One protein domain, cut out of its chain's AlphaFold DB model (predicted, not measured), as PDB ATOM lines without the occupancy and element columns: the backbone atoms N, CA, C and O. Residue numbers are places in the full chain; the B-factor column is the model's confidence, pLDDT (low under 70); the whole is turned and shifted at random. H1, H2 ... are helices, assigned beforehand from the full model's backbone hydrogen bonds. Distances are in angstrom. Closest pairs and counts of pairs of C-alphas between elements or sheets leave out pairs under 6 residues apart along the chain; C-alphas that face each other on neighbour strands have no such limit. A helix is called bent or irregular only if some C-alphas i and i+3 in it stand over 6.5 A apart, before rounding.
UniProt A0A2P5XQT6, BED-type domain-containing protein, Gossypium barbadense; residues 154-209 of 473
ATOM      1  N   LEU A 154     -20.415 -33.404  25.492       57.16
ATOM      2  CA  LEU A 154     -19.320 -32.856  24.699       57.16
ATOM      3  C   LEU A 154     -19.281 -33.413  23.269       57.16
ATOM      4  O   LEU A 154     -19.009 -32.643  22.359       57.16
ATOM      5  N   SER A 155     -19.573 -34.697  23.044       64.00
ATOM      6  CA  SER A 155     -19.541 -35.285  21.697       64.00
ATOM      7  C   SER A 155     -20.634 -34.692  20.798       64.00
ATOM      8  O   SER A 155     -20.336 -34.279  19.677       64.00
ATOM      9  N   HIS A 156     -21.853 -34.509  21.326       68.44
ATOM     10  CA  HIS A 156     -22.934 -33.773  20.655       68.44
ATOM     11  C   HIS A 156     -22.546 -32.336  20.335       68.44
ATOM     12  O   HIS A 156     -22.705 -31.893  19.201       68.44
ATOM     13  N   ALA A 157     -22.036 -31.604  21.330       69.50
ATOM     14  CA  ALA A 157     -21.647 -30.210  21.153       69.50
ATOM     15  C   ALA A 157     -20.548 -30.066  20.090       69.50
ATOM     16  O   ALA A 157     -20.617 -29.170  19.257       69.50
ATOM     17  N   ILE A 158     -19.568 -30.973  20.079       71.12
ATOM     18  CA  ILE A 158     -18.475 -30.981  19.103       71.12
ATOM     19  C   ILE A 158     -18.991 -31.326  17.703       71.12
ATOM     20  O   ILE A 158     -18.619 -30.650  16.750       71.12
ATOM     21  N   ALA A 159     -19.867 -32.325  17.557       74.31
ATOM     22  CA  ALA A 159     -20.440 -32.684  16.260       74.31
ATOM     23  C   ALA A 159     -21.302 -31.550  15.676       74.31
ATOM     24  O   ALA A 159     -21.206 -31.236  14.490       74.31
ATOM     25  N   VAL A 160     -22.107 -30.895  16.520       77.75
ATOM     26  CA  VAL A 160     -22.884 -29.709  16.130       77.75
ATOM     27  C   VAL A 160     -21.949 -28.560  15.758       77.75
ATOM     28  O   VAL A 160     -22.161 -27.926  14.728       77.75
ATOM     29  N   ALA A 161     -20.896 -28.321  16.541       76.06
ATOM     30  CA  ALA A 161     -19.904 -27.296  16.242       76.06
ATOM     31  C   ALA A 161     -19.213 -27.539  14.897       76.06
ATOM     32  O   ALA A 161     -19.189 -26.638  14.065       76.06
ATOM     33  N   ALA A 162     -18.746 -28.765  14.651       79.19
ATOM     34  CA  ALA A 162     -18.132 -29.160  13.388       79.19
ATOM     35  C   ALA A 162     -19.084 -28.931  12.209       79.19
ATOM     36  O   ALA A 162     -18.707 -28.288  11.239       79.19
ATOM     37  N   CYS A 163     -20.352 -29.338  12.330       82.81
ATOM     38  CA  CYS A 163     -21.349 -29.090  11.290       82.81
ATOM     39  C   CYS A 163     -21.539 -27.586  11.013       82.81
ATOM     40  O   CYS A 163     -21.599 -27.163   9.861       82.81
ATOM     41  N   ILE A 164     -21.602 -26.752  12.053       82.56
ATOM     42  CA  ILE A 164     -21.735 -25.295  11.902       82.56
ATOM     43  C   ILE A 164     -20.511 -24.697  11.193       82.56
ATOM     44  O   ILE A 164     -20.670 -23.814  10.340       82.56
ATOM     45  N   SER A 165     -19.314 -25.184  11.525       82.88
ATOM     46  CA  SER A 165     -18.055 -24.802  10.883       82.88
ATOM     47  C   SER A 165     -18.002 -25.234   9.415       82.88
ATOM     48  O   SER A 165     -17.701 -24.405   8.556       82.88
ATOM     49  N   ASP A 166     -18.378 -26.478   9.104       86.00
ATOM     50  CA  ASP A 166     -18.389 -27.038   7.743       86.00
ATOM     51  C   ASP A 166     -19.269 -26.207   6.800       86.00
ATOM     52  O   ASP A 166     -18.894 -25.913   5.664       86.00
ATOM     53  N   TRP A 167     -20.422 -25.750   7.296       85.69
ATOM     54  CA  TRP A 167     -21.343 -24.891   6.549       85.69
ATOM     55  C   TRP A 167     -21.011 -23.392   6.640       85.69
ATOM     56  O   TRP A 167     -21.728 -22.564   6.071       85.69
ATOM     57  N   SER A 168     -19.929 -23.006   7.330       82.94
ATOM     58  CA  SER A 168     -19.515 -21.606   7.525       82.94
ATOM     59  C   SER A 168     -20.640 -20.713   8.086       82.94
ATOM     60  O   SER A 168     -20.843 -19.563   7.654       82.94
ATOM     61  N   LEU A 169     -21.400 -21.265   9.040       80.75
ATOM     62  CA  LEU A 169     -22.530 -20.617   9.721       80.75
ATOM     63  C   LEU A 169     -22.138 -19.954  11.051       80.75
ATOM     64  O   LEU A 169     -22.976 -19.328  11.706       80.75
ATOM     65  N   GLU A 170     -20.867 -20.045  11.436       77.00
ATOM     66  CA  GLU A 170     -20.318 -19.417  12.636       77.00
ATOM     67  C   GLU A 170     -20.640 -17.917  12.687       77.00
ATOM     68  O   GLU A 170     -20.418 -17.167  11.732       77.00
ATOM     69  N   GLY A 171     -21.211 -17.461  13.805       71.94
ATOM     70  CA  GLY A 171     -21.574 -16.058  13.996       71.94
ATOM     71  C   GLY A 171     -22.779 -15.582  13.171       71.94
ATOM     72  O   GLY A 171     -23.142 -14.404  13.266       71.94
ATOM     73  N   LYS A 172     -23.425 -16.467  12.399       75.94
ATOM     74  CA  LYS A 172     -24.654 -16.186  11.635       75.94
ATOM     75  C   LYS A 172     -25.905 -16.793  12.271       75.94
ATOM     76  O   LYS A 172     -27.007 -16.342  11.980       75.94
ATOM     77  N   LEU A 173     -25.743 -17.783  13.147       76.25
ATOM     78  CA  LEU A 173     -26.852 -18.456  13.821       76.25
ATOM     79  C   LEU A 173     -27.536 -17.533  14.827       76.25
ATOM     80  O   LEU A 173     -26.898 -17.025  15.746       76.25
ATOM     81  N   PHE A 174     -28.845 -17.343  14.683       74.56
ATOM     82  CA  PHE A 174     -29.627 -16.565  15.641       74.56
ATOM     83  C   PHE A 174     -29.884 -17.361  16.929       74.56
ATOM     84  O   PHE A 174     -29.507 -16.922  18.012       74.56
ATOM     85  N   SER A 175     -30.448 -18.564  16.801       76.69
ATOM     86  CA  SER A 175     -30.821 -19.438  17.917       76.69
ATOM     87  C   SER A 175     -30.459 -20.891  17.650       76.69
ATOM     88  O   SER A 175     -30.369 -21.309  16.496       76.69
ATOM     89  N   LEU A 176     -30.309 -21.674  18.718       78.75
ATOM     90  CA  LEU A 176     -30.027 -23.103  18.640       78.75
ATOM     91  C   LEU A 176     -30.841 -23.851  19.704       78.75
ATOM     92  O   LEU A 176     -30.850 -23.475  20.874       78.75
ATOM     93  N   THR A 177     -31.553 -24.891  19.274       77.69
ATOM     94  CA  THR A 177     -32.459 -25.696  20.106       77.69
ATOM     95  C   THR A 177     -31.953 -27.131  20.186       77.69
ATOM     96  O   THR A 177     -31.678 -27.725  19.143       77.69
ATOM     97  N   PHE A 178     -31.907 -27.718  21.383       75.31
ATOM     98  CA  PHE A 178     -31.471 -29.106  21.578       75.31
ATOM     99  C   PHE A 178     -32.572 -29.983  22.166       75.31
ATOM    100  O   PHE A 178     -33.459 -29.533  22.892       75.31
ATOM    101  N   ASN A 179     -32.502 -31.272  21.843       68.50
ATOM    102  CA  ASN A 179     -33.419 -32.287  22.347       68.50
ATOM    103  C   ASN A 179     -32.901 -32.992  23.613       68.50
ATOM    104  O   ASN A 179     -33.687 -33.676  24.263       68.50
ATOM    105  N   HIS A 180     -31.619 -32.865  23.956       66.12
ATOM    106  CA  HIS A 180     -31.003 -33.506  25.113       66.12
ATOM    107  C   HIS A 180     -30.401 -32.445  26.039       66.12
ATOM    108  O   HIS A 180     -29.817 -31.483  25.531       66.12
ATOM    109  N   PRO A 181     -30.499 -32.598  27.376       61.88
ATOM    110  CA  PRO A 181     -29.759 -31.736  28.286       61.88
ATOM    111  C   PRO A 181     -28.262 -31.830  27.975       61.88
ATOM    112  O   PRO A 181     -27.661 -32.902  28.076       61.88
ATOM    113  N   LEU A 182     -27.679 -30.704  27.567       65.12
ATOM    114  CA  LEU A 182     -26.239 -30.548  27.400       65.12
ATOM    115  C   LEU A 182     -25.598 -30.201  28.749       65.12
ATOM    116  O   LEU A 182     -26.202 -29.512  29.574       65.12
ATOM    117  N   SER A 183     -24.356 -30.636  28.963       67.25
ATOM    118  CA  SER A 183     -23.550 -30.151  30.087       67.25
ATOM    119  C   SER A 183     -23.224 -28.665  29.905       67.25
ATOM    120  O   SER A 183     -23.145 -28.175  28.776       67.25
ATOM    121  N   GLU A 184     -22.972 -27.945  31.004       70.50
ATOM    122  CA  GLU A 184     -22.537 -26.537  30.933       70.50
ATOM    123  C   GLU A 184     -21.279 -26.378  30.060       70.50
ATOM    124  O   GLU A 184     -21.194 -25.449  29.266       70.50
ATOM    125  N   ALA A 185     -20.354 -27.345  30.101       67.56
ATOM    126  CA  ALA A 185     -19.179 -27.362  29.227       67.56
ATOM    127  C   ALA A 185     -19.541 -27.441  27.729       67.56
ATOM    128  O   ALA A 185     -18.922 -26.772  26.906       67.56
ATOM    129  N   GLY A 186     -20.561 -28.227  27.365       70.12
ATOM    130  CA  GLY A 186     -21.065 -28.278  25.991       70.12
ATOM    131  C   GLY A 186     -21.711 -26.959  25.558       70.12
ATOM    132  O   GLY A 186     -21.535 -26.533  24.420       70.12
ATOM    133  N   LEU A 187     -22.416 -26.278  26.464       71.38
ATOM    134  CA  LEU A 187     -23.039 -24.983  26.179       71.38
ATOM    135  C   LEU A 187     -21.999 -23.881  25.962       71.38
ATOM    136  O   LEU A 187     -22.125 -23.116  25.007       71.38
ATOM    137  N   GLU A 188     -20.955 -23.829  26.788       71.81
ATOM    138  CA  GLU A 188     -19.856 -22.871  26.614       71.81
ATOM    139  C   GLU A 188     -19.100 -23.074  25.292       71.81
ATOM    140  O   GLU A 188     -18.625 -22.100  24.713       71.81
ATOM    141  N   ASN A 189     -19.069 -24.296  24.745       73.25
ATOM    142  CA  ASN A 189     -18.505 -24.556  23.415       73.25
ATOM    143  C   ASN A 189     -19.401 -24.059  22.266       73.25
ATOM    144  O   ASN A 189     -18.897 -23.739  21.192       73.25
ATOM    145  N   LEU A 190     -20.720 -23.982  22.476       75.12
ATOM    146  CA  LEU A 190     -21.693 -23.598  21.443       75.12
ATOM    147  C   LEU A 190     -22.048 -22.109  21.482       75.12
ATOM    148  O   LEU A 190     -22.389 -21.534  20.447       75.12
ATOM    149  N   ARG A 191     -21.916 -21.445  22.640       74.88
ATOM    150  CA  ARG A 191     -22.111 -19.990  22.776       74.88
ATOM    151  C   ARG A 191     -21.319 -19.163  21.747       74.88
ATOM    152  O   ARG A 191     -21.918 -18.246  21.187       74.88
ATOM    153  N   PRO A 192     -20.029 -19.442  21.458       73.44
ATOM    154  CA  PRO A 192     -19.245 -18.672  20.493       73.44
ATOM    155  C   PRO A 192     -19.721 -18.820  19.043       73.44
ATOM    156  O   PRO A 192     -19.412 -17.961  18.222       73.44
ATOM    157  N   LEU A 193     -20.453 -19.895  18.728       72.44
ATOM    158  CA  LEU A 193     -20.947 -20.181  17.378       72.44
ATOM    159  C   LEU A 193     -22.205 -19.385  17.029       72.44
ATOM    160  O   LEU A 193     -22.503 -19.165  15.852       72.44
ATOM    161  N   LEU A 194     -22.940 -18.946  18.052       72.94
ATOM    162  CA  LEU A 194     -24.092 -18.075  17.887       72.94
ATOM    163  C   LEU A 194     -23.654 -16.710  17.372       72.94
ATOM    164  O   LEU A 194     -22.494 -16.306  17.478       72.94
ATOM    165  N   CYS A 195     -24.611 -15.967  16.828       66.06
ATOM    166  CA  CYS A 195     -24.367 -14.622  16.359       66.06
ATOM    167  C   CYS A 195     -23.688 -13.812  17.461       66.06
ATOM    168  O   CYS A 195     -24.143 -13.796  18.602       66.06
ATOM    169  N   VAL A 196     -22.625 -13.084  17.110       58.56
ATOM    170  CA  VAL A 196     -21.906 -12.184  18.034       58.56
ATOM    171  C   VAL A 196     -22.854 -11.143  18.654       58.56
ATOM    172  O   VAL A 196     -22.553 -10.555  19.690       58.56
ATOM    173  N   LYS A 197     -24.027 -10.945  18.040       57.56
ATOM    174  CA  LYS A 197     -25.118 -10.105  18.533       57.56
ATOM    175  C   LYS A 197     -25.993 -10.781  19.603       57.56
ATOM    176  O   LYS A 197     -26.677 -10.079  20.325       57.56
ATOM    177  N   ASN A 198     -25.965 -12.100  19.777       55.38
ATOM    178  CA  ASN A 198     -26.788 -12.826  20.758       55.38
ATOM    179  C   ASN A 198     -26.479 -12.448  22.229       55.38
ATOM    180  O   ASN A 198     -27.420 -12.187  22.981       55.38
ATOM    181  N   PRO A 199     -25.208 -12.287  22.663       55.16
ATOM    182  CA  PRO A 199     -24.913 -11.717  23.982       55.16
ATOM    183  C   PRO A 199     -25.438 -10.284  24.177       55.16
ATOM    184  O   PRO A 199     -25.620  -9.868  25.315       55.16
ATOM    185  N   LEU A 200     -25.660  -9.536  23.090       51.88
ATOM    186  CA  LEU A 200     -26.181  -8.164  23.116       51.88
ATOM    187  C   LEU A 200     -27.716  -8.116  23.074       51.88
ATOM    188  O   LEU A 200     -28.293  -7.228  23.679       51.88
ATOM    189  N   ILE A 201     -28.353  -9.064  22.382       54.06
ATOM    190  CA  ILE A 201     -29.803  -9.098  22.144       54.06
ATOM    191  C   ILE A 201     -30.556  -9.763  23.303       54.06
ATOM    192  O   ILE A 201     -31.609  -9.290  23.704       54.06
ATOM    193  N   LEU A 202     -30.036 -10.876  23.827       60.78
ATOM    194  CA  LEU A 202     -30.734 -11.715  24.810       60.78
ATOM    195  C   LEU A 202     -29.772 -12.362  25.818       60.78
ATOM    196  O   LEU A 202     -30.059 -13.409  26.390       60.78
ATOM    197  N   ASN A 203     -28.578 -11.788  26.007       57.59
ATOM    198  CA  ASN A 203     -27.550 -12.315  26.915       57.59
ATOM    199  C   ASN A 203     -27.194 -13.806  26.665       57.59
ATOM    200  O   ASN A 203     -26.822 -14.540  27.583       57.59
ATOM    201  N   GLY A 204     -27.327 -14.288  25.422       60.66
ATOM    202  CA  GLY A 204     -27.085 -15.693  25.077       60.66
ATOM    203  C   GLY A 204     -28.246 -16.658  25.370       60.66
ATOM    204  O   GLY A 204     -28.046 -17.866  25.266       60.66
ATOM    205  N   GLN A 205     -29.444 -16.167  25.708       61.66
ATOM    206  CA  GLN A 205     -30.634 -16.991  26.000       61.66
ATOM    207  C   GLN A 205     -31.274 -17.646  24.764       61.66
ATOM    208  O   GLN A 205     -32.211 -18.425  24.894       61.66
ATOM    209  N   LEU A 206     -30.747 -17.407  23.560       68.19
ATOM    210  CA  LEU A 206     -31.187 -18.103  22.343       68.19
ATOM    211  C   LEU A 206     -30.648 -19.548  22.229       68.19
ATOM    212  O   LEU A 206     -30.828 -20.193  21.195       68.19
ATOM    213  N   LEU A 207     -29.988 -20.055  23.280       71.50
ATOM    214  CA  LEU A 207     -29.728 -21.481  23.492       71.50
ATOM    215  C   LEU A 207     -30.915 -22.105  24.225       71.50
ATOM    216  O   LEU A 207     -30.966 -22.123  25.455       71.50
ATOM    217  N   ILE A 208     -31.858 -22.643  23.461       71.81
ATOM    218  CA  ILE A 208     -33.013 -23.346  24.014       71.81
ATOM    219  C   ILE A 208     -32.569 -24.764  24.378       71.81
ATOM    220  O   ILE A 208     -32.339 -25.621  23.521       71.81
ATOM    221  N   ARG A 209     -32.415 -24.989  25.684       69.69
ATOM    222  CA  ARG A 209     -31.815 -26.201  26.261       69.69
ATOM    223  C   ARG A 209     -32.718 -27.431  26.168       69.69
ATOM    224  O   ARG A 209     -32.220 -28.550  26.138       69.69
TER     225      ARG A 209
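This is residues 154 to 209 of the 473 residues of the protein "BED-type domain-containing protein" of Gossypium barbadense (UniProt A0A2P5XQT6). What is the main picture? Two helices, H1 and H2, run side by side the same way, and a long loop of residues 167 to 183 leads from the end of H1 back to the start of H2. The little helix H3 lies apart from both, and residues 207 to 208 of the tail after it pair in parallel with residues 176 to 177 of that loop. What is it made of? The printed part has 56 residues with three named helices, in the order H1, H2, H3, and no named strand; the class is all helix, though named elements hold only 27 of the 56 residues. What is its outline? It is compact and rounded, with a radius of gyration of the C-alphas of 10.4 A and spans of 28 by 24 by 17 A.

Where is the longest helix? H1 is residues 154 to 166, 18.0 A long, from C-alpha 154 at (-19.320, -32.856, 24.699). Where are the others? H2 is residues 184 to 193, 15.1 A long. H3 is residues 198 to 201, 5.0 A long, ending at C-alpha 201 at (-29.803, -9.098, 22.144).

How does H1 stand to H2? They touch, closest at the C-alphas of Leu 154 and Gly 186, 5.1 A apart, with a shallow tilt of 7 degrees, the same way. Where is H3? It is apart from H1 and from H2. What do the backbones show? In H1 every O i to N i+4 pair is within hydrogen-bond range, in H2 4 of 6, and H3 is too short for such a pair. H2 is irregular, but only just: C-alphas 189 and 192 are 6.6 A apart.

How large is it? The two C-alphas farthest apart, those of Ser 155 and Ile 201, are 28.1 A apart. How is it linked? The printed part has no cut; the link from H1 to H2 is long, with 17 residues, and that from H2 to H3 is tight. Where is confidence low? The mean pLDDT of the printed part is 70.5, and 23 residues are under 70, among them residues 195 to 206.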